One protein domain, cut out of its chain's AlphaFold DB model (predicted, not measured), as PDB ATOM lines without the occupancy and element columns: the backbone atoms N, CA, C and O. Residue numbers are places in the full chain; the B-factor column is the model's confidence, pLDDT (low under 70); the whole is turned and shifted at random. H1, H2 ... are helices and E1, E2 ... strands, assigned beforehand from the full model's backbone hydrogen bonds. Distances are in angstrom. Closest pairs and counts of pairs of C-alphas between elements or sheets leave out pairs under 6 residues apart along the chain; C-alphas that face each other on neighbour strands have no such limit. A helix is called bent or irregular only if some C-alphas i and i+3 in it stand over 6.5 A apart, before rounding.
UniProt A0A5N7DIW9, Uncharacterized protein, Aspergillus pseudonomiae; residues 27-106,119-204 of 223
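Overview. This is residues 27 to 106 and 119 to 204 of the 223 residues of an uncharacterized protein of Aspergillus pseudonomiae (UniProt A0A5N7DIW9). The model is a rod: three long helices, H4, H5 and H7, run along its length, H4 packing on both of the others, and a tiny sheet of E1, E2 and E3 sits at one end. H6 folds back along residues 167 to 178 of H7, and the short H1, H2 and H3 lie toward the other end. The printed part has 166 residues, with seven named helices and three named strands in the order H1 H2 H3 H4 E1 H5 H6 H7 E2 E3; the sheet, E1 - E2 - E3, is antiparallel and the class is mostly helix. It is only just compact, close to loose, with a radius of gyration of the C-alphas of 18.2 A and spans of 61 by 28 by 26 A.

Arrangement. Begin at the sheet, where E2, residues 197 to 199, is the inner strand between E1, residues 103 to 105, and E3, residues 202 to 204. Look for N 104 and O 198 at 2.9 A, and in the hairpin E2 and E3 for N 204 and O 197 at 3.0 A. H5, residues 120 to 143, is on one face of this sheet, two layers, a helix over a sheet, at a height of 6.0 A. H7, residues 167 to 191, only grazes the sheet with residues 184 to 189. H7 is the hub, touching three helices. It touches H4, residues 82 to 101, at Cys 92 and Gly 180, their closest C-alphas, 4.5 A apart; they run the same way at a shallow tilt of 34 degrees, only just short of steep. H4 also touches H5, opposite ways at a shallow tilt of 26 degrees, with the C-alphas of Ile 98 and Phe 135 closest at 6.0 A, while H5 and H7 are apart. H6, residues 153 to 161, forms a helical hairpin with H7, closest at the C-alphas of Pro 153 and Leu 174, 5.6 A. H3, residues 76 to 80, touches H7 with its residues 168 to 172 alone, closest at the C-alphas of Phe 79 and Pro 168, 5.3 A. H2, residues 70 to 73, is close to H7 but not clearly touching, the closest C-alphas being those of Gly 73 and Val 167, 5.6 A apart. H1, residues 52 to 60, touches no helix. Every O i to N i+4 pair is within hydrogen-bond range in H4, H6 and H7, against 19 of 20 in H5, 2 of 5 in H1 and 0 of 1 in H3, where O i to N i+3 pairs number 3 of 6 and 2 of 2; H2 is too short for an i+4 pair.

Along the chain. Find C-alpha 52 at (-21.915, 53.954, -3.017), where H1 begins; it is irregular, with C-alphas 53 and 56 7.2 A apart. H4 measures 29.1 A, H5 32.6 A and H7 35.7 A; H7 runs from C-alpha 167 at (-15.248, 54.215, -26.841) to C-alpha 191 at (17.071, 50.281, -41.439).

Size, cuts and confidence. The C-alphas of Pro 52 and Thr 119, the two farthest apart, are 61.8 A apart. Residues 107 to 118 are not printed, and C-alphas 106 and 119 stand 10.4 A apart across the cut. Of the links that are printed whole, none is long. The mean pLDDT of the printed part is 82.1; look for values under 70 at residues 27 to 32, 41 to 45 and 200 to 204, among others.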
ATOM      1  N   SER A  27     -10.624  53.385   3.243       44.56
ATOM      2  CA  SER A  27     -10.556  54.618   2.435       44.56
ATOM      3  C   SER A  27      -9.196  54.728   1.713       44.56
ATOM      4  O   SER A  27      -8.541  55.775   1.729       44.56
ATOM      5  N   LEU A  28      -8.711  53.644   1.104       48.94
ATOM      6  CA  LEU A  28      -7.488  53.676   0.309       48.94
ATOM      7  C   LEU A  28      -7.833  54.136  -1.105       48.94
ATOM      8  O   LEU A  28      -8.391  53.394  -1.909       48.94
ATOM      9  N   LYS A  29      -7.489  55.390  -1.413       50.50
ATOM     10  CA  LYS A  29      -7.506  55.894  -2.789       50.50
ATOM     11  C   LYS A  29      -6.464  55.106  -3.589       50.50
ATOM     12  O   LYS A  29      -5.299  55.099  -3.184       50.50
ATOM     13  N   PRO A  30      -6.829  54.460  -4.708       51.91
ATOM     14  CA  PRO A  30      -5.842  53.772  -5.518       51.91
ATOM     15  C   PRO A  30      -4.854  54.803  -6.079       51.91
ATOM     16  O   PRO A  30      -5.237  55.765  -6.741       51.91
ATOM     17  N   VAL A  31      -3.565  54.600  -5.791       62.47
ATOM     18  CA  VAL A  31      -2.453  55.405  -6.338       62.47
ATOM     19  C   VAL A  31      -2.336  55.208  -7.861       62.47
ATOM     20  O   VAL A  31      -1.802  56.055  -8.572       62.47
ATOM     21  N   ILE A  32      -2.861  54.087  -8.362       66.19
ATOM     22  CA  ILE A  32      -2.823  53.655  -9.761       66.19
ATOM     23  C   ILE A  32      -4.197  53.888 -10.400       66.19
ATOM     24  O   ILE A  32      -5.224  53.655  -9.768       66.19
ATOM     25  N   TYR A  33      -4.216  54.313 -11.667       76.94
ATOM     26  CA  TYR A  33      -5.453  54.540 -12.417       76.94
ATOM     27  C   TYR A  33      -6.304  53.249 -12.481       76.94
ATOM     28  O   TYR A  33      -5.826  52.242 -13.019       76.94
ATOM     29  N   PRO A  34      -7.545  53.245 -11.953       78.00
ATOM     30  CA  PRO A  34      -8.394  52.059 -11.948       78.00
ATOM     31  C   PRO A  34      -8.965  51.807 -13.349       78.00
ATOM     32  O   PRO A  34      -9.493  52.714 -13.993       78.00
ATOM     33  N   PHE A  35      -8.835  50.578 -13.841       83.31
ATOM     34  CA  PHE A  35      -9.286  50.186 -15.178       83.31
ATOM     35  C   PHE A  35      -9.636  48.695 -15.193       83.31
ATOM     36  O   PHE A  35      -8.822  47.868 -14.789       83.31
ATOM     37  N   ALA A  36     -10.838  48.353 -15.655       83.12
ATOM     38  CA  ALA A  36     -11.350  46.984 -15.653       83.12
ATOM     39  C   ALA A  36     -10.811  46.129 -16.812       83.12
ATOM     40  O   ALA A  36     -10.626  44.926 -16.659       83.12
ATOM     41  N   GLY A  37     -10.507  46.735 -17.965       83.69
ATOM     42  CA  GLY A  37     -10.070  46.024 -19.177       83.69
ATOM     43  C   GLY A  37      -8.628  45.506 -19.173       83.69
ATOM     44  O   GLY A  37      -8.053  45.287 -20.229       83.69
ATOM     45  N   ARG A  38      -8.001  45.325 -18.013       86.31
ATOM     46  CA  ARG A  38      -6.571  45.003 -17.918       86.31
ATOM     47  C   ARG A  38      -6.324  43.514 -18.137       86.31
ATOM     48  O   ARG A  38      -6.860  42.690 -17.403       86.31
ATOM     49  N   ILE A  39      -5.453  43.176 -19.088       83.94
ATOM     50  CA  ILE A  39      -5.192  41.778 -19.468       83.94
ATOM     51  C   ILE A  39      -4.282  41.058 -18.465       83.94
ATOM     52  O   ILE A  39      -4.540  39.914 -18.109       83.94
ATOM     53  N   GLY A  40      -3.226  41.717 -17.980       72.00
ATOM     54  CA  GLY A  40      -2.217  41.099 -17.103       72.00
ATOM     55  C   GLY A  40      -2.227  41.613 -15.662       72.00
ATOM     56  O   GLY A  40      -1.165  41.729 -15.058       72.00
ATOM     57  N   GLY A  41      -3.355  42.128 -15.162       68.00
ATOM     58  CA  GLY A  41      -3.406  42.962 -13.949       68.00
ATOM     59  C   GLY A  41      -4.098  42.303 -12.766       68.00
ATOM     60  O   GLY A  41      -4.955  41.443 -12.944       68.00
ATOM     61  N   ASN A  42      -3.763  42.750 -11.551       69.38
ATOM     62  CA  ASN A  42      -4.516  42.361 -10.363       69.38
ATOM     63  C   ASN A  42      -5.946  42.923 -10.455       69.38
ATOM     64  O   ASN A  42      -6.135  44.140 -10.499       69.38
ATOM     65  N   GLN A  43      -6.938  42.031 -10.448       67.81
ATOM     66  CA  GLN A  43      -8.363  42.375 -10.481       67.81
ATOM     67  C   GLN A  43      -8.819  43.126  -9.217       67.81
ATOM     68  O   GLN A  43      -9.872  43.747  -9.226       67.81
ATOM     69  N   GLY A  44      -8.005  43.157  -8.155       64.19
ATOM     70  CA  GLY A  44      -8.257  43.982  -6.966       64.19
ATOM     71  C   GLY A  44      -8.234  45.500  -7.204       64.19
ATOM     72  O   GLY A  44      -8.547  46.253  -6.292       64.19
ATOM     73  N   LEU A  45      -7.861  45.965  -8.404       68.31
ATOM     74  CA  LEU A  45      -7.940  47.378  -8.810       68.31
ATOM     75  C   LEU A  45      -9.257  47.730  -9.524       68.31
ATOM     76  O   LEU A  45      -9.466  48.888  -9.890       68.31
ATOM     77  N   VAL A  46     -10.113  46.734  -9.765       78.44
ATOM     78  CA  VAL A  46     -11.429  46.912 -10.378       78.44
ATOM     79  C   VAL A  46     -12.418  47.324  -9.298       78.44
ATOM     80  O   VAL A  46     -12.516  46.677  -8.257       78.44
ATOM     81  N   LEU A  47     -13.138  48.418  -9.536       79.38
ATOM     82  CA  LEU A  47     -14.081  48.952  -8.559       79.38
ATOM     83  C   LEU A  47     -15.400  48.176  -8.590       79.38
ATOM     84  O   LEU A  47     -15.894  47.817  -9.662       79.38
ATOM     85  N   ASP A  48     -16.002  47.982  -7.413       79.56
ATOM     86  CA  ASP A  48     -17.384  47.515  -7.320       79.56
ATOM     87  C   ASP A  48     -18.335  48.660  -7.690       79.56
ATOM     88  O   ASP A  48     -18.239  49.774  -7.166       79.56
ATOM     89  N   ARG A  49     -19.257  48.369  -8.610       79.06
ATOM     90  CA  ARG A  49     -20.277  49.300  -9.096       79.06
ATOM     91  C   ARG A  49     -21.454  49.440  -8.128       79.06
ATOM     92  O   ARG A  49     -22.142  50.455  -8.184       79.06
ATOM     93  N   ASN A  50     -21.684  48.455  -7.261       80.06
ATOM     94  CA  ASN A  50     -22.789  48.473  -6.298       80.06
ATOM     95  C   ASN A  50     -22.451  49.243  -5.011       80.06
ATOM     96  O   ASN A  50     -23.349  49.548  -4.228       80.06
ATOM     97  N   ASP A  51     -21.177  49.572  -4.798       77.44
ATOM     98  CA  ASP A  51     -20.724  50.312  -3.626       77.44
ATOM     99  C   ASP A  51     -20.929  51.833  -3.814       77.44
ATOM    100  O   ASP A  51     -20.352  52.429  -4.738       77.44
ATOM    101  N   PRO A  52     -21.711  52.508  -2.944       75.56
ATOM    102  CA  PRO A  52     -21.915  53.954  -3.017       75.56
ATOM    103  C   PRO A  52     -20.622  54.769  -2.868       75.56
ATOM    104  O   PRO A  52     -20.559  55.880  -3.399       75.56
ATOM    105  N   ALA A  53     -19.582  54.240  -2.214       74.62
ATOM    106  CA  ALA A  53     -18.298  54.929  -2.065       74.62
ATOM    107  C   ALA A  53     -17.581  55.147  -3.414       74.62
ATOM    108  O   ALA A  53     -16.871  56.138  -3.594       74.62
ATOM    109  N   ASN A  54     -17.819  54.271  -4.397       77.62
ATOM    110  CA  ASN A  54     -17.178  54.323  -5.715       77.62
ATOM    111  C   ASN A  54     -17.976  55.130  -6.748       77.62
ATOM    112  O   ASN A  54     -17.457  55.446  -7.822       77.62
ATOM    113  N   ALA A  55     -19.221  55.501  -6.441       75.50
ATOM    114  CA  ALA A  55     -20.135  56.129  -7.393       75.50
ATOM    115  C   ALA A  55     -19.598  57.453  -7.968       75.50
ATOM    116  O   ALA A  55     -19.802  57.753  -9.146       75.50
ATOM    117  N   GLU A  56     -18.885  58.252  -7.166       77.56
ATOM    118  CA  GLU A  56     -18.288  59.506  -7.643       77.56
ATOM    119  C   GLU A  56     -17.113  59.260  -8.606       77.56
ATOM    120  O   GLU A  56     -16.960  59.974  -9.601       77.56
ATOM    121  N   LEU A  57     -16.300  58.232  -8.344       76.00
ATOM    122  CA  LEU A  57     -15.189  57.846  -9.215       76.00
ATOM    123  C   LEU A  57     -15.695  57.230 -10.521       76.00
ATOM    124  O   LEU A  57     -15.197  57.589 -11.585       76.00
ATOM    125  N   LEU A  58     -16.733  56.394 -10.466       81.44
ATOM    126  CA  LEU A  58     -17.330  55.757 -11.644       81.44
ATOM    127  C   LEU A  58     -17.987  56.756 -12.600       81.44
ATOM    128  O   LEU A  58     -17.970  56.550 -13.810       81.44
ATOM    129  N   LYS A  59     -18.490  57.887 -12.090       81.25
ATOM    130  CA  LYS A  59     -18.945  58.998 -12.944       81.25
ATOM    131  C   LYS A  59     -17.804  59.656 -13.722       81.25
ATOM    132  O   LYS A  59     -18.039  60.209 -14.792       81.25
ATOM    133  N   LYS A  60     -16.582  59.654 -13.178       80.06
ATOM    134  CA  LYS A  60     -15.393  60.241 -13.819       80.06
ATOM    135  C   LYS A  60     -14.697  59.242 -14.745       80.06
ATOM    136  O   LYS A  60     -14.189  59.649 -15.787       80.06
ATOM    137  N   VAL A  61     -14.663  57.972 -14.342       82.31
ATOM    138  CA  VAL A  61     -13.952  56.865 -14.989       82.31
ATOM    139  C   VAL A  61     -14.901  55.658 -15.058       82.31
ATOM    140  O   VAL A  61     -14.866  54.786 -14.188       82.31
ATOM    141  N   PRO A  62     -15.803  55.611 -16.055       82.69
ATOM    142  CA  PRO A  62     -16.820  54.560 -16.141       82.69
ATOM    143  C   PRO A  62     -16.235  53.177 -16.461       82.69
ATOM    144  O   PRO A  62     -16.880  52.166 -16.194       82.69
ATOM    145  N   ASP A  63     -15.015  53.135 -17.000       84.19
ATOM    146  CA  ASP A  63     -14.229  51.945 -17.336       84.19
ATOM    147  C   ASP A  63     -13.407  51.394 -16.153       84.19
ATOM    148  O   ASP A  63     -12.650  50.437 -16.320       84.19
ATOM    149  N   ALA A  64     -13.559  51.957 -14.950       84.31
ATOM    150  CA  ALA A  64     -12.975  51.416 -13.718       84.31
ATOM    151  C   ALA A  64     -13.735  50.193 -13.167       84.31
ATOM    152  O   ALA A  64     -13.178  49.438 -12.370       84.31
ATOM    153  N   ALA A  65     -14.983  49.989 -13.601       85.25
ATOM    154  CA  ALA A  65     -15.807  48.829 -13.277       85.25
ATOM    155  C   ALA A  65     -16.289  48.135 -14.562       85.25
ATOM    156  O   ALA A  65     -16.457  48.791 -15.594       85.25
ATOM    157  N   PRO A  66     -16.543  46.818 -14.517       84.12
ATOM    158  CA  PRO A  66     -17.079  46.092 -15.656       84.12
ATOM    159  C   PRO A  66     -18.533  46.496 -15.943       84.12
ATOM    160  O   PRO A  66     -19.221  47.087 -15.107       84.12
ATOM    161  N   LEU A  67     -19.017  46.121 -17.131       86.31
ATOM    162  CA  LEU A  67     -20.420  46.266 -17.545       86.31
ATOM    163  C   LEU A  67     -20.915  47.723 -17.615       86.31
ATOM    164  O   LEU A  67     -22.074  48.011 -17.312       86.31
ATOM    165  N   MET A  68     -20.067  48.645 -18.083       84.44
ATOM    166  CA  MET A  68     -20.445  50.052 -18.285       84.44
ATOM    167  C   MET A  68     -21.684  50.208 -19.182       84.44
ATOM    168  O   MET A  68     -21.866  49.444 -20.137       84.44
ATOM    169  N   SER A  69     -22.549  51.188 -18.905       86.62
ATOM    170  CA  SER A  69     -23.682  51.500 -19.789       86.62
ATOM    171  C   SER A  69     -23.194  52.045 -21.135       86.62
ATOM    172  O   SER A  69     -22.154  52.695 -21.207       86.62
ATOM    173  N   ILE A  70     -23.955  51.825 -22.211       83.56
ATOM    174  CA  ILE A  70     -23.597  52.303 -23.559       83.56
ATOM    175  C   ILE A  70     -23.449  53.831 -23.567       83.56
ATOM    176  O   ILE A  70     -22.494  54.358 -24.130       83.56
ATOM    177  N   SER A  71     -24.345  54.538 -22.871       84.19
ATOM    178  CA  SER A  71     -24.279  55.998 -22.746       84.19
ATOM    179  C   SER A  71     -23.058  56.476 -21.955       84.19
ATOM    180  O   SER A  71     -22.557  57.559 -22.234       84.19
ATOM    181  N   GLU A  72     -22.594  55.701 -20.973       84.81
ATOM    182  CA  GLU A  72     -21.398  56.033 -20.184       84.81
ATOM    183  C   GLU A  72     -20.126  55.772 -21.000       84.81
ATOM    184  O   GLU A  72     -19.187  56.561 -20.974       84.81
ATOM    185  N   GLY A  73     -20.112  54.681 -21.772       83.06
ATOM    186  CA  GLY A  73     -18.994  54.322 -22.638       83.06
ATOM    187  C   GLY A  73     -18.813  55.246 -23.843       83.06
ATOM    188  O   GLY A  73     -17.707  55.324 -24.373       83.06
ATOM    189  N   LEU A  74     -19.872  55.944 -24.268       87.19
ATOM    190  CA  LEU A  74     -19.875  56.867 -25.407       87.19
ATOM    191  C   LEU A  74     -19.617  58.336 -25.032       87.19
ATOM    192  O   LEU A  74     -19.694  59.190 -25.913       87.19
ATOM    193  N   ASP A  75     -19.306  58.658 -23.772       87.62
ATOM    194  CA  ASP A  75     -19.069  60.049 -23.365       87.62
ATOM    195  C   ASP A  75     -17.851  60.656 -24.108       87.62
ATOM    196  O   ASP A  75     -16.706  60.249 -23.865       87.62
ATOM    197  N   PRO A  76     -18.044  61.664 -24.987       85.06
ATOM    198  CA  PRO A  76     -16.958  62.252 -25.770       85.06
ATOM    199  C   PRO A  76     -15.934  62.997 -24.908       85.06
ATOM    200  O   PRO A  76     -14.805  63.220 -25.347       85.06
ATOM    201  N   ARG A  77     -16.269  63.341 -23.655       84.31
ATOM    202  CA  ARG A  77     -15.319  63.945 -22.706       84.31
ATOM    203  C   ARG A  77     -14.111  63.048 -22.454       84.31
ATOM    204  O   ARG A  77     -13.050  63.553 -22.086       84.31
ATOM    205  N   GLY A  78     -14.238  61.742 -22.697       82.38
ATOM    206  CA  GLY A  78     -13.121  60.808 -22.635       82.38
ATOM    207  C   GLY A  78     -11.994  61.127 -23.626       82.38
ATOM    208  O   GLY A  78     -10.844  60.845 -23.312       82.38
ATOM    209  N   PHE A  79     -12.259  61.771 -24.769       89.12
ATOM    210  CA  PHE A  79     -11.199  62.131 -25.726       89.12
ATOM    211  C   PHE A  79     -10.268  63.233 -25.209       89.12
ATOM    212  O   PHE A  79      -9.105  63.291 -25.599       89.12
ATOM    213  N   LEU A  80     -10.753  64.091 -24.310       86.88
ATOM    214  CA  LEU A  80      -9.982  65.199 -23.736       86.88
ATOM    215  C   LEU A  80      -9.145  64.772 -22.519       86.88
ATOM    216  O   LEU A  80      -8.392  65.570 -21.964       86.88
ATOM    217  N   ARG A  81      -9.268  63.515 -22.074       83.69
ATOM    218  CA  ARG A  81      -8.528  62.998 -20.920       83.69
ATOM    219  C   ARG A  81      -7.101  62.648 -21.321       83.69
ATOM    220  O   ARG A  81      -6.874  61.706 -22.075       83.69
ATOM    221  N   ILE A  82      -6.142  63.375 -20.751       84.88
ATOM    222  CA  ILE A  82      -4.700  63.184 -20.978       84.88
ATOM    223  C   ILE A  82      -4.263  61.750 -20.649       84.88
ATOM    224  O   ILE A  82      -3.398  61.203 -21.328       84.88
ATOM    225  N   ASP A  83      -4.884  61.112 -19.656       84.94
ATOM    226  CA  ASP A  83      -4.558  59.739 -19.267       84.94
ATOM    227  C   ASP A  83      -4.743  58.754 -20.427       84.94
ATOM    228  O   ASP A  83      -3.834  57.978 -20.712       84.94
ATOM    229  N   HIS A  84      -5.844  58.846 -21.183       88.31
ATOM    230  CA  HIS A  84      -6.072  57.983 -22.349       88.31
ATOM    231  C   HIS A  84      -4.979  58.129 -23.409       88.31
ATOM    232  O   HIS A  84      -4.542  57.130 -23.976       88.31
ATOM    233  N   TRP A  85      -4.492  59.350 -23.631       90.50
ATOM    234  CA  TRP A  85      -3.395  59.619 -24.562       90.50
ATOM    235  C   TRP A  85      -2.051  59.102 -24.047       90.50
ATOM    236  O   TRP A  85      -1.291  58.523 -24.820       90.50
ATOM    237  N   LYS A  86      -1.770  59.234 -22.743       90.88
ATOM    238  CA  LYS A  86      -0.573  58.642 -22.115       90.88
ATOM    239  C   LYS A  86      -0.569  57.124 -22.264       90.88
ATOM    240  O   LYS A  86       0.459  56.539 -22.589       90.88
ATOM    241  N   PHE A  87      -1.719  56.487 -22.061       90.94
ATOM    242  CA  PHE A  87      -1.852  55.045 -22.225       90.94
ATOM    243  C   PHE A  87      -1.754  54.619 -23.693       90.94
ATOM    244  O   PHE A  87      -1.036  53.670 -23.991       90.94
ATOM    245  N   GLY A  88      -2.377  55.361 -24.613       91.50
ATOM    246  CA  GLY A  88      -2.217  55.151 -26.054       91.50
ATOM    247  C   GLY A  88      -0.755  55.260 -26.500       91.50
ATOM    248  O   GLY A  88      -0.270  54.426 -27.256       91.50
ATOM    249  N   PHE A  89       0.001  56.219 -25.966       93.31
ATOM    250  CA  PHE A  89       1.431  56.347 -26.255       93.31
ATOM    251  C   PHE A  89       2.241  55.114 -25.818       93.31
ATOM    252  O   PHE A  89       3.094  54.642 -26.570       93.31
ATOM    253  N   ILE A  90       1.939  54.546 -24.647       92.19
ATOM    254  CA  ILE A  90       2.570  53.303 -24.170       92.19
ATOM    255  C   ILE A  90       2.226  52.132 -25.096       92.19
ATOM    256  O   ILE A  90       3.119  51.387 -25.498       92.19
ATOM    257  N   GLU A  91       0.956  52.003 -25.486       93.12
ATOM    258  CA  GLU A  91       0.498  50.991 -26.447       93.12
ATOM    259  C   GLU A  91       1.220  51.130 -27.801       93.12
ATOM    260  O   GLU A  91       1.617  50.131 -28.396       93.12
ATOM    261  N   CYS A  92       1.461  52.365 -28.260       92.75
ATOM    262  CA  CYS A  92       2.219  52.655 -29.478       92.75
ATOM    263  C   CYS A  92       3.679  52.180 -29.375       92.75
ATOM    264  O   CYS A  92       4.136  51.425 -30.233       92.75
ATOM    265  N   ILE A  93       4.405  52.567 -28.318       91.88
ATOM    266  CA  ILE A  93       5.821  52.195 -28.126       91.88
ATOM    267  C   ILE A  93       5.992  50.682 -28.009       91.88
ATOM    268  O   ILE A  93       6.889  50.100 -28.630       91.88
ATOM    269  N   ALA A  94       5.140  50.044 -27.210       90.00
ATOM    270  CA  ALA A  94       5.182  48.605 -27.013       90.00
ATOM    271  C   ALA A  94       4.937  47.875 -28.339       90.00
ATOM    272  O   ALA A  94       5.670  46.948 -28.685       90.00
ATOM    273  N   TRP A  95       3.977  48.346 -29.137       88.88
ATOM    274  CA  TRP A  95       3.697  47.769 -30.445       88.88
ATOM    275  C   TRP A  95       4.824  47.998 -31.461       88.88
ATOM    276  O   TRP A  95       5.159  47.073 -32.200       88.88
ATOM    277  N   ILE A  96       5.479  49.167 -31.457       88.75
ATOM    278  CA  ILE A  96       6.681  49.410 -32.277       88.75
ATOM    279  C   ILE A  96       7.773  48.394 -31.933       88.75
ATOM    280  O   ILE A  96       8.326  47.741 -32.818       88.75
ATOM    281  N   SER A  97       8.041  48.235 -30.637       86.62
ATOM    282  CA  SER A  97       9.092  47.358 -30.118       86.62
ATOM    283  C   SER A  97       8.839  45.890 -30.473       86.62
ATOM    284  O   SER A  97       9.740  45.220 -30.972       86.62
ATOM    285  N   ILE A  98       7.604  45.400 -30.298       84.62
ATOM    286  CA  ILE A  98       7.226  44.024 -30.668       84.62
ATOM    287  C   ILE A  98       7.464  43.783 -32.165       84.62
ATOM    288  O   ILE A  98       8.035  42.764 -32.548       84.62
ATOM    289  N   ARG A  99       7.041  44.715 -33.029       82.12
ATOM    290  CA  ARG A  99       7.113  44.523 -34.487       82.12
ATOM    291  C   ARG A  99       8.526  44.635 -35.035       82.12
ATOM    292  O   ARG A  99       8.847  43.921 -35.980       82.12
ATOM    293  N   HIS A 100       9.360  45.483 -34.441       79.69
ATOM    294  CA  HIS A 100      10.766  45.581 -34.811       79.69
ATOM    295  C   HIS A 100      11.530  44.288 -34.479       79.69
ATOM    296  O   HIS A 100      12.244  43.767 -35.328       79.69
ATOM    297  N   SER A 101      11.315  43.717 -33.290       77.69
ATOM    298  CA  SER A 101      12.014  42.505 -32.831       77.69
ATOM    299  C   SER A 101      11.644  41.221 -33.584       77.69
ATOM    300  O   SER A 101      12.376  40.235 -33.519       77.69
ATOM    301  N   SER A 102      10.502  41.204 -34.273       73.00
ATOM    302  CA  SER A 102      10.048  40.067 -35.087       73.00
ATOM    303  C   SER A 102      10.381  40.215 -36.578       73.00
ATOM    304  O   SER A 102       9.906  39.407 -37.380       73.00
ATOM    305  N   ALA A 103      11.142  41.244 -36.962       71.94
ATOM    306  CA  ALA A 103      11.572  41.458 -38.337       71.94
ATOM    307  C   ALA A 103      12.916  40.780 -38.614       71.94
ATOM    308  O   ALA A 103      13.840  40.848 -37.803       71.94
ATOM    309  N   SER A 104      13.037  40.159 -39.783       66.00
ATOM    310  CA  SER A 104      14.304  39.638 -40.283       66.00
ATOM    311  C   SER A 104      14.517  40.005 -41.751       66.00
ATOM    312  O   SER A 104      13.602  39.964 -42.582       66.00
ATOM    313  N   GLN A 105      15.759  40.383 -42.057       57.44
ATOM    314  CA  GLN A 105      16.293  40.375 -43.417       57.44
ATOM    315  C   GLN A 105      16.555  38.928 -43.847       57.44
ATOM    316  O   GLN A 105      16.758  38.066 -42.997       57.44
ATOM    317  N   ASP A 106      16.539  38.671 -45.154       54.75
ATOM    318  CA  ASP A 106      16.695  37.349 -45.788       54.75
ATOM    319  C   ASP A 106      15.481  36.423 -45.738       54.75
ATOM    320  O   ASP A 106      15.555  35.214 -45.509       54.75
ATOM    321  N   THR A 119      15.561  26.293 -44.025       63.06
ATOM    322  CA  THR A 119      14.802  27.174 -44.916       63.06
ATOM    323  C   THR A 119      14.294  28.399 -44.155       63.06
ATOM    324  O   THR A 119      13.838  28.294 -43.013       63.06
ATOM    325  N   ALA A 120      14.308  29.567 -44.809       62.72
ATOM    326  CA  ALA A 120      13.738  30.815 -44.290       62.72
ATOM    327  C   ALA A 120      12.260  30.671 -43.855       62.72
ATOM    328  O   ALA A 120      11.803  31.375 -42.954       62.72
ATOM    329  N   THR A 121      11.535  29.700 -44.423       67.88
ATOM    330  CA  THR A 121      10.152  29.343 -44.071       67.88
ATOM    331  C   THR A 121       9.993  28.690 -42.698       67.88
ATOM    332  O   THR A 121       8.894  28.736 -42.156       67.88
ATOM    333  N   PHE A 122      11.046  28.107 -42.117       74.31
ATOM    334  CA  PHE A 122      11.011  27.530 -40.770       74.31
ATOM    335  C   PHE A 122      11.660  28.463 -39.748       74.31
ATOM    336  O   PHE A 122      11.064  28.793 -38.723       74.31
ATOM    337  N   LEU A 123      12.871  28.938 -40.052       74.75
ATOM    338  CA  LEU A 123      13.677  29.694 -39.100       74.75
ATOM    339  C   LEU A 123      13.086  31.086 -38.818       74.75
ATOM    340  O   LEU A 123      13.009  31.498 -37.663       74.75
ATOM    341  N   GLY A 124      12.599  31.779 -39.853       74.31
ATOM    342  CA  GLY A 124      11.979  33.102 -39.724       74.31
ATOM    343  C   GLY A 124      10.751  33.099 -38.804       74.31
ATOM    344  O   GLY A 124      10.742  33.833 -37.814       74.31
ATOM    345  N   PRO A 125       9.732  32.255 -39.058       77.06
ATOM    346  CA  PRO A 125       8.576  32.133 -38.169       77.06
ATOM    347  C   PRO A 125       8.918  31.640 -36.758       77.06
ATOM    348  O   PRO A 125       8.290  32.095 -35.806       77.06
ATOM    349  N   LEU A 126       9.916  30.759 -36.594       81.12
ATOM    350  CA  LEU A 126      10.353  30.291 -35.275       81.12
ATOM    351  C   LEU A 126      10.924  31.439 -34.430       81.12
ATOM    352  O   LEU A 126      10.453  31.674 -33.317       81.12
ATOM    353  N   PHE A 127      11.896  32.185 -34.965       80.44
ATOM    354  CA  PHE A 127      12.456  33.349 -34.271       80.44
ATOM    355  C   PHE A 127      11.407  34.439 -34.077       80.44
ATOM    356  O   PHE A 127      11.261  34.955 -32.973       80.44
ATOM    357  N   GLY A 128      10.625  34.746 -35.114       80.44
ATOM    358  CA  GLY A 128       9.543  35.723 -35.030       80.44
ATOM    359  C   GLY A 128       8.528  35.370 -33.940       80.44
ATOM    360  O   GLY A 128       8.128  36.250 -33.177       80.44
ATOM    361  N   GLY A 129       8.166  34.089 -33.829       84.06
ATOM    362  CA  GLY A 129       7.249  33.555 -32.827       84.06
ATOM    363  C   GLY A 129       7.805  33.609 -31.405       84.06
ATOM    364  O   GLY A 129       7.124  34.115 -30.515       84.06
ATOM    365  N   ILE A 130       9.043  33.147 -31.185       87.69
ATOM    366  CA  ILE A 130       9.694  33.181 -29.863       87.69
ATOM    367  C   ILE A 130       9.903  34.628 -29.405       87.69
ATOM    368  O   ILE A 130       9.554  34.963 -28.273       87.69
ATOM    369  N   SER A 131      10.405  35.503 -30.282       86.50
ATOM    370  CA  SER A 131      10.556  36.932 -29.986       86.50
ATOM    371  C   SER A 131       9.210  37.556 -29.627       86.50
ATOM    372  O   SER A 131       9.092  38.202 -28.588       86.50
ATOM    373  N   ASN A 132       8.167  37.317 -30.430       87.44
ATOM    374  CA  ASN A 132       6.838  37.849 -30.147       87.44
ATOM    375  C   ASN A 132       6.308  37.345 -28.798       87.44
ATOM    376  O   ASN A 132       5.795  38.139 -28.021       87.44
ATOM    377  N   TRP A 133       6.480  36.060 -28.476       89.50
ATOM    378  CA  TRP A 133       6.077  35.508 -27.182       89.50
ATOM    379  C   TRP A 133       6.803  36.179 -26.006       89.50
ATOM    380  O   TRP A 133       6.150  36.595 -25.047       89.50
ATOM    381  N   LEU A 134       8.126  36.349 -26.095       91.31
ATOM    382  CA  LEU A 134       8.930  36.993 -25.051       91.31
ATOM    383  C   LEU A 134       8.545  38.464 -24.851       91.31
ATOM    384  O   LEU A 134       8.232  38.869 -23.731       91.31
ATOM    385  N   PHE A 135       8.534  39.261 -25.923       89.69
ATOM    386  CA  PHE A 135       8.242  40.695 -25.840       89.69
ATOM    387  C   PHE A 135       6.792  40.970 -25.448       89.69
ATOM    388  O   PHE A 135       6.539  41.856 -24.633       89.69
ATOM    389  N   LEU A 136       5.841  40.200 -25.981       89.69
ATOM    390  CA  LEU A 136       4.435  40.355 -25.627       89.69
ATOM    391  C   LEU A 136       4.214  40.028 -24.148       89.69
ATOM    392  O   LEU A 136       3.577  40.806 -23.448       89.69
ATOM    393  N   THR A 137       4.793  38.933 -23.648       91.00
ATOM    394  CA  THR A 137       4.693  38.563 -22.226       91.00
ATOM    395  C   THR A 137       5.321  39.632 -21.332       91.00
ATOM    396  O   THR A 137       4.696  40.074 -20.367       91.00
ATOM    397  N   LEU A 138       6.525  40.099 -21.678       91.12
ATOM    398  CA  LEU A 138       7.221  41.156 -20.947       91.12
ATOM    399  C   LEU A 138       6.370  42.428 -20.864       91.12
ATOM    400  O   LEU A 138       6.115  42.931 -19.771       91.12
ATOM    401  N   PHE A 139       5.881  42.924 -22.001       91.31
ATOM    402  CA  PHE A 139       5.093  44.152 -22.035       91.31
ATOM    403  C   PHE A 139       3.717  44.002 -21.388       91.31
ATOM    404  O   PHE A 139       3.266  44.953 -20.750       91.31
ATOM    405  N   ILE A 140       3.096  42.819 -21.446       90.69
ATOM    406  CA  ILE A 140       1.877  42.531 -20.682       90.69
ATOM    407  C   ILE A 140       2.117  42.715 -19.194       90.69
ATOM    408  O   ILE A 140       1.376  43.464 -18.558       90.69
ATOM    409  N   PHE A 141       3.164  42.122 -18.632       89.31
ATOM    410  CA  PHE A 141       3.431  42.285 -17.206       89.31
ATOM    411  C   PHE A 141       3.886  43.704 -16.841       89.31
ATOM    412  O   PHE A 141       3.459  44.231 -15.813       89.31
ATOM    413  N   SER A 142       4.693  44.358 -17.681       89.19
ATOM    414  CA  SER A 142       5.192  45.711 -17.408       89.19
ATOM    415  C   SER A 142       4.111  46.789 -17.525       89.19
ATOM    416  O   SER A 142       4.014  47.664 -16.664       89.19
ATOM    417  N   PHE A 143       3.279  46.743 -18.569       88.88
ATOM    418  CA  PHE A 143       2.323  47.810 -18.891       88.88
ATOM    419  C   PHE A 143       0.886  47.498 -18.502       88.88
ATOM    420  O   PHE A 143       0.038  48.391 -18.554       88.88
ATOM    421  N   SER A 144       0.601  46.285 -18.022       87.00
ATOM    422  CA  SER A 144      -0.696  45.950 -17.436       87.00
ATOM    423  C   SER A 144      -1.116  46.972 -16.380       87.00
ATOM    424  O   SER A 144      -2.255  47.429 -16.405       87.00
ATOM    425  N   ASN A 145      -0.187  47.397 -15.511       82.81
ATOM    426  CA  ASN A 145      -0.435  48.405 -14.475       82.81
ATOM    427  C   ASN A 145      -0.750  49.812 -14.966       82.81
ATOM    428  O   ASN A 145      -1.310  50.594 -14.200       82.81
ATOM    429  N   VAL A 146      -0.452  50.104 -16.227       84.75
ATOM    430  CA  VAL A 146      -0.521  51.457 -16.762       84.75
ATOM    431  C   VAL A 146      -1.599  51.556 -17.838       84.75
ATOM    432  O   VAL A 146      -2.595  52.236 -17.625       84.75
ATOM    433  N   SER A 147      -1.458  50.848 -18.964       87.44
ATOM    434  CA  SER A 147      -2.431  50.884 -20.070       87.44
ATOM    435  C   SER A 147      -3.453  49.743 -20.037       87.44
ATOM    436  O   SER A 147      -4.437  49.779 -20.774       87.44
ATOM    437  N   GLY A 148      -3.226  48.712 -19.219       85.31
ATOM    438  CA  GLY A 148      -3.946  47.438 -19.305       85.31
ATOM    439  C   GLY A 148      -3.393  46.477 -20.355       85.31
ATOM    440  O   GLY A 148      -3.831  45.328 -20.399       85.31
ATOM    441  N   SER A 149      -2.384  46.922 -21.110       91.00
ATOM    442  CA  SER A 149      -1.606  46.149 -22.072       91.00
ATOM    443  C   SER A 149      -2.460  45.361 -23.062       91.00
ATOM    444  O   SER A 149      -2.370  44.134 -23.147       91.00
ATOM    445  N   HIS A 150      -3.284  46.073 -23.828       92.44
ATOM    446  CA  HIS A 150      -4.070  45.434 -24.880       92.44
ATOM    447  C   HIS A 150      -3.162  44.976 -26.021       92.44
ATOM    448  O   HIS A 150      -3.351  43.882 -26.547       92.44
ATOM    449  N   LEU A 151      -2.183  45.815 -26.383       88.62
ATOM    450  CA  LEU A 151      -1.104  45.596 -27.351       88.62
ATOM    451  C   LEU A 151      -1.554  44.944 -28.657       88.62
ATOM    452  O   LEU A 151      -0.777  44.256 -29.305       88.62
ATOM    453  N   ASN A 152      -2.823  45.090 -29.025       88.56
ATOM    454  CA  ASN A 152      -3.416  44.412 -30.161       88.56
ATOM    455  C   ASN A 152      -4.792  45.034 -30.453       88.56
ATOM    456  O   ASN A 152      -5.671  44.998 -29.583       88.56
ATOM    457  N   PRO A 153      -5.027  45.529 -31.680       89.75
ATOM    458  CA  PRO A 153      -6.329  46.042 -32.104       89.75
ATOM    459  C   PRO A 153      -7.491  45.075 -31.848       89.75
ATOM    460  O   PRO A 153      -8.559  45.494 -31.404       89.75
ATOM    461  N   THR A 154      -7.277  43.775 -32.059       91.25
ATOM    462  CA  THR A 154      -8.289  42.732 -31.853       91.25
ATOM    463  C   THR A 154      -8.636  42.564 -30.377       91.25
ATOM    464  O   THR A 154      -9.808  42.420 -30.041       91.25
ATOM    465  N   ILE A 155      -7.648  42.633 -29.479       92.00
ATOM    466  CA  ILE A 155      -7.882  42.547 -28.028       92.00
ATOM    467  C   ILE A 155      -8.606  43.805 -27.540       92.00
ATOM    468  O   ILE A 155      -9.573  43.709 -26.783       92.00
ATOM    469  N   THR A 156      -8.206  44.983 -28.026       92.62
ATOM    470  CA  THR A 156      -8.915  46.240 -27.742       92.62
ATOM    471  C   THR A 156     -10.373  46.177 -28.203       92.62
ATOM    472  O   THR A 156     -11.273  46.607 -27.487       92.62
ATOM    473  N   MET A 157     -10.636  45.578 -29.363       92.44
ATOM    474  CA  MET A 157     -11.997  45.398 -29.859       92.44
ATOM    475  C   MET A 157     -12.790  44.367 -29.036       92.44
ATOM    476  O   MET A 157     -13.949  44.594 -28.699       92.44
ATOM    477  N   ALA A 158     -12.171  43.247 -28.660       92.44
ATOM    478  CA  ALA A 158     -12.810  42.219 -27.841       92.44
ATOM    479  C   ALA A 158     -13.198  42.753 -26.453       92.44
ATOM    480  O   ALA A 158     -14.321  42.549 -25.992       92.44
ATOM    481  N   THR A 159     -12.299  43.499 -25.807       90.50
ATOM    482  CA  THR A 159     -12.564  44.151 -24.513       90.50
ATOM    483  C   THR A 159     -13.662  45.210 -24.613       90.50
ATOM    484  O   THR A 159     -14.424  45.393 -23.660       90.50
ATOM    485  N   PHE A 160     -13.802  45.870 -25.767       91.50
ATOM    486  CA  PHE A 160     -14.908  46.792 -26.019       91.50
ATOM    487  C   PHE A 160     -16.255  46.070 -26.049       91.50
ATOM    488  O   PHE A 160     -17.175  46.460 -25.329       91.50
ATOM    489  N   PHE A 161     -16.356  44.968 -26.795       90.31
ATOM    490  CA  PHE A 161     -17.572  44.151 -26.808       90.31
ATOM    491  C   PHE A 161     -17.870  43.507 -25.448       90.31
ATOM    492  O   PHE A 161     -19.033  43.354 -25.084       90.31
ATOM    493  N   ALA A 162     -16.837  43.225 -24.651       90.06
ATOM    494  CA  ALA A 162     -16.979  42.787 -23.264       90.06
ATOM    495  C   ALA A 162     -17.411  43.910 -22.292       90.06
ATOM    496  O   ALA A 162     -17.600  43.647 -21.105       90.06
ATOM    497  N   ARG A 163     -17.588  45.154 -22.768       89.81
ATOM    498  CA  ARG A 163     -17.961  46.340 -21.969       89.81
ATOM    499  C   ARG A 163     -16.960  46.648 -20.850       89.81
ATOM    500  O   ARG A 163     -17.355  47.035 -19.749       89.81
ATOM    501  N   LEU A 164     -15.668  46.475 -21.145       89.19
ATOM    502  CA  LEU A 164     -14.556  46.713 -20.215       89.19
ATOM    503  C   LEU A 164     -13.746  47.982 -20.531       89.19
ATOM    504  O   LEU A 164     -12.888  48.375 -19.746       89.19
ATOM    505  N   ILE A 165     -13.992  48.613 -21.681       91.50
ATOM    506  CA  ILE A 165     -13.278  49.801 -22.171       91.50
ATOM    507  C   ILE A 165     -14.261  50.781 -22.809       91.50
ATOM    508  O   ILE A 165     -15.136  50.370 -23.566       91.50
ATOM    509  N   SER A 166     -14.095  52.077 -22.535       91.06
ATOM    510  CA  SER A 166     -14.885  53.157 -23.140       91.06
ATOM    511  C   SER A 166     -14.528  53.393 -24.616       91.06
ATOM    512  O   SER A 166     -13.402  53.135 -25.048       91.06
ATOM    513  N   VAL A 167     -15.464  53.923 -25.409       92.19
ATOM    514  CA  VAL A 167     -15.248  54.215 -26.841       92.19
ATOM    515  C   VAL A 167     -14.097  55.197 -27.082       92.19
ATOM    516  O   VAL A 167     -13.284  54.928 -27.968       92.19
ATOM    517  N   PRO A 168     -13.941  56.291 -26.311       91.12
ATOM    518  CA  PRO A 168     -12.800  57.182 -26.487       91.12
ATOM    519  C   PRO A 168     -11.459  56.463 -26.316       91.12
ATOM    520  O   PRO A 168     -10.555  56.645 -27.130       91.12
ATOM    521  N   ARG A 169     -11.342  55.594 -25.302       91.25
ATOM    522  CA  ARG A 169     -10.123  54.810 -25.076       91.25
ATOM    523  C   ARG A 169      -9.907  53.782 -26.189       91.25
ATOM    524  O   ARG A 169      -8.782  53.661 -26.660       91.25
ATOM    525  N   LEU A 170     -10.962  53.103 -26.654       93.62
ATOM    526  CA  LEU A 170     -10.907  52.184 -27.799       93.62
ATOM    527  C   LEU A 170     -10.318  52.873 -29.035       93.62
ATOM    528  O   LEU A 170      -9.381  52.357 -29.638       93.62
ATOM    529  N   VAL A 171     -10.858  54.037 -29.405       94.62
ATOM    530  CA  VAL A 171     -10.428  54.774 -30.601       94.62
ATOM    531  C   VAL A 171      -8.978  55.229 -30.467       94.62
ATOM    532  O   VAL A 171      -8.200  55.043 -31.400       94.62
ATOM    533  N   ILE A 172      -8.590  55.765 -29.305       94.12
ATOM    534  CA  ILE A 172      -7.204  56.178 -29.049       94.12
ATOM    535  C   ILE A 172      -6.262  54.972 -29.130       94.12
ATOM    536  O   ILE A 172      -5.239  55.054 -29.799       94.12
ATOM    537  N   TYR A 173      -6.611  53.835 -28.524       94.75
ATOM    538  CA  TYR A 173      -5.768  52.635 -28.554       94.75
ATOM    539  C   TYR A 173      -5.631  52.083 -29.969       94.75
ATOM    540  O   TYR A 173      -4.518  51.789 -30.392       94.75
ATOM    541  N   LEU A 174      -6.726  52.001 -30.730       95.00
ATOM    542  CA  LEU A 174      -6.689  51.581 -32.131       95.00
ATOM    543  C   LEU A 174      -5.806  52.511 -32.967       95.00
ATOM    544  O   LEU A 174      -4.957  52.032 -33.718       95.00
ATOM    545  N   ALA A 175      -5.963  53.827 -32.817       94.56
ATOM    546  CA  ALA A 175      -5.141  54.810 -33.518       94.56
ATOM    547  C   ALA A 175      -3.660  54.687 -33.127       94.56
ATOM    548  O   ALA A 175      -2.790  54.664 -33.991       94.56
ATOM    549  N   SER A 176      -3.356  54.537 -31.839       93.56
ATOM    550  CA  SER A 176      -1.987  54.383 -31.346       93.56
ATOM    551  C   SER A 176      -1.334  53.067 -31.776       93.56
ATOM    552  O   SER A 176      -0.183  53.071 -32.202       93.56
ATOM    553  N   GLN A 177      -2.055  51.947 -31.715       93.94
ATOM    554  CA  GLN A 177      -1.560  50.631 -32.133       93.94
ATOM    555  C   GLN A 177      -1.353  50.585 -33.655       93.94
ATOM    556  O   GLN A 177      -0.334  50.097 -34.137       93.94
ATOM    557  N   THR A 178      -2.276  51.140 -34.443       92.00
ATOM    558  CA  THR A 178      -2.103  51.222 -35.906       92.00
ATOM    559  C   THR A 178      -0.951  52.148 -36.292       92.00
ATOM    560  O   THR A 178      -0.117  51.761 -37.113       92.00
ATOM    561  N   LEU A 179      -0.831  53.312 -35.642       93.06
ATOM    562  CA  LEU A 179       0.291  54.231 -35.832       93.06
ATOM    563  C   LEU A 179       1.625  53.577 -35.462       93.06
ATOM    564  O   LEU A 179       2.576  53.664 -36.235       93.06
ATOM    565  N   GLY A 180       1.697  52.874 -34.331       89.81
ATOM    566  CA  GLY A 180       2.900  52.152 -33.924       89.81
ATOM    567  C   GLY A 180       3.308  51.078 -34.937       89.81
ATOM    568  O   GLY A 180       4.484  50.934 -35.258       89.81
ATOM    569  N   GLY A 181       2.337  50.372 -35.522       87.06
ATOM    570  CA  GLY A 181       2.600  49.365 -36.552       87.06
ATOM    571  C   GLY A 181       3.130  49.987 -37.844       87.06
ATOM    572  O   GLY A 181       4.087  49.479 -38.430       87.06
ATOM    573  N   ALA A 182       2.548  51.114 -38.258       89.56
ATOM    574  CA  ALA A 182       3.014  51.886 -39.405       89.56
ATOM    575  C   ALA A 182       4.430  52.447 -39.188       89.56
ATOM    576  O   ALA A 182       5.280  52.316 -40.071       89.56
ATOM    577  N   LEU A 183       4.711  53.010 -38.008       89.94
ATOM    578  CA  LEU A 183       6.033  53.529 -37.650       89.94
ATOM    579  C   LEU A 183       7.085  52.421 -37.617       89.94
ATOM    580  O   LEU A 183       8.158  52.603 -38.180       89.94
ATOM    581  N   ALA A 184       6.772  51.253 -37.051       87.31
ATOM    582  CA  ALA A 184       7.674  50.105 -37.089       87.31
ATOM    583  C   ALA A 184       8.003  49.689 -38.529       87.31
ATOM    584  O   ALA A 184       9.170  49.488 -38.858       87.31
ATOM    585  N   GLY A 185       6.999  49.623 -39.409       82.94
ATOM    586  CA  GLY A 185       7.210  49.344 -40.831       82.94
ATOM    587  C   GLY A 185       8.108  50.384 -41.510       82.94
ATOM    588  O   GLY A 185       9.006  50.025 -42.269       82.94
ATOM    589  N   PHE A 186       7.919  51.667 -41.194       86.31
ATOM    590  CA  PHE A 186       8.770  52.742 -41.701       86.31
ATOM    591  C   PHE A 186      10.214  52.641 -41.184       86.31
ATOM    592  O   PHE A 186      11.151  52.779 -41.968       86.31
ATOM    593  N   MET A 187      10.403  52.348 -39.894       86.69
ATOM    594  CA  MET A 187      11.725  52.161 -39.286       86.69
ATOM    595  C   MET A 187      12.460  50.966 -39.895       86.69
ATOM    596  O   MET A 187      13.639  51.082 -40.211       86.69
ATOM    597  N   LEU A 188      11.770  49.846 -40.128       83.12
ATOM    598  CA  LEU A 188      12.346  48.678 -40.800       83.12
ATOM    599  C   LEU A 188      12.750  48.998 -42.240       83.12
ATOM    600  O   LEU A 188      13.860  48.678 -42.652       83.12
ATOM    601  N   ARG A 189      11.895  49.715 -42.980       81.00
ATOM    602  CA  ARG A 189      12.214  50.189 -44.335       81.00
ATOM    603  C   ARG A 189      13.428  51.121 -44.365       81.00
ATOM    604  O   ARG A 189      14.141  51.136 -45.360       81.00
ATOM    605  N   ALA A 190      13.634  51.929 -43.328       84.69
ATOM    606  CA  ALA A 190      14.788  52.819 -43.231       84.69
ATOM    607  C   ALA A 190      16.068  52.083 -42.797       84.69
ATOM    608  O   ALA A 190      17.156  52.453 -43.228       84.69
ATOM    609  N   ALA A 191      15.944  51.056 -41.951       83.44
ATOM    610  CA  ALA A 191      17.071  50.281 -41.439       83.44
ATOM    611  C   ALA A 191      17.627  49.283 -42.467       83.44
ATOM    612  O   ALA A 191      18.815  48.965 -42.447       83.44
ATOM    613  N   TYR A 192      16.776  48.775 -43.356       78.75
ATOM    614  CA  TYR A 192      17.134  47.739 -44.313       78.75
ATOM    615  C   TYR A 192      17.445  48.305 -45.702       78.75
ATOM    616  O   TYR A 192      16.690  49.097 -46.258       78.75
ATOM    617  N   VAL A 193      18.570  47.867 -46.279       71.25
ATOM    618  CA  VAL A 193      19.012  48.272 -47.628       71.25
ATOM    619  C   VAL A 193      18.105  47.671 -48.709       71.25
ATOM    620  O   VAL A 193      17.771  48.337 -49.689       71.25
ATOM    621  N   SER A 194      17.681  46.422 -48.514       69.25
ATOM    622  CA  SER A 194      16.776  45.706 -49.415       69.25
ATOM    623  C   SER A 194      15.314  45.958 -49.058       69.25
ATOM    624  O   SER A 194      14.956  46.114 -47.891       69.25
ATOM    625  N   ARG A 195      14.449  45.959 -50.080       70.00
ATOM    626  CA  ARG A 195      12.994  46.090 -49.896       70.00
ATOM    627  C   ARG A 195      12.308  44.777 -49.522       70.00
ATOM    628  O   ARG A 195      11.129  44.816 -49.187       70.00
ATOM    629  N   ASP A 196      13.049  43.675 -49.553       69.44
ATOM    630  CA  ASP A 196      12.558  42.345 -49.226       69.44
ATOM    631  C   ASP A 196      12.907  42.024 -47.773       69.44
ATOM    632  O   ASP A 196      14.072  41.847 -47.407       69.44
ATOM    633  N   TYR A 197      11.886  41.998 -46.924       70.88
ATOM    634  CA  TYR A 197      12.015  41.647 -45.513       70.88
ATOM    635  C   TYR A 197      10.790  40.853 -45.056       70.88
ATOM    636  O   TYR A 197       9.699  40.975 -45.620       70.88
ATOM    637  N   THR A 198      10.962  40.024 -44.027       68.94
ATOM    638  CA  THR A 198       9.855  39.294 -43.397       68.94
ATOM    639  C   THR A 198       9.614  39.814 -41.993       68.94
ATOM    640  O   THR A 198      10.548  40.172 -41.277       68.94
ATOM    641  N   VAL A 199       8.347  39.893 -41.595       71.00
ATOM    642  CA  VAL A 199       7.952  40.280 -40.235       71.00
ATOM    643  C   VAL A 199       7.006  39.221 -39.707       71.00
ATOM    644  O   VAL A 199       5.907  39.055 -40.234       71.00
ATOM    645  N   GLY A 200       7.436  38.478 -38.686       63.97
ATOM    646  CA  GLY A 200       6.615  37.432 -38.069       63.97
ATOM    647  C   GLY A 200       6.148  36.338 -39.040       63.97
ATOM    648  O   GLY A 200       5.100  35.742 -38.817       63.97
ATOM    649  N   GLY A 201       6.890  36.099 -40.128       63.56
ATOM    650  CA  GLY A 201       6.556  35.109 -41.158       63.56
ATOM    651  C   GLY A 201       5.773  35.648 -42.363       63.56
ATOM    652  O   GLY A 201       5.554  34.899 -43.312       63.56
ATOM    653  N   CYS A 202       5.383  36.928 -42.376       68.44
ATOM    654  CA  CYS A 202       4.800  37.572 -43.556       68.44
ATOM    655  C   CYS A 202       5.896  38.153 -44.457       68.44
ATOM    656  O   CYS A 202       6.650  39.022 -44.021       68.44
ATOM    657  N   TYR A 203       5.939  37.720 -45.720       66.75
ATOM    658  CA  TYR A 203       6.875  38.220 -46.730       66.75
ATOM    659  C   TYR A 203       6.376  39.543 -47.309       66.75
ATOM    660  O   TYR A 203       5.314  39.591 -47.935       66.75
ATOM    661  N   MET A 204       7.146  40.609 -47.113       65.69
ATOM    662  CA  MET A 204       6.952  41.868 -47.820       65.69
ATOM    663  C   MET A 204       7.916  41.886 -48.995       65.69
ATOM    664  O   MET A 204       9.058  42.311 -48.863       65.69
TER     665      MET A 204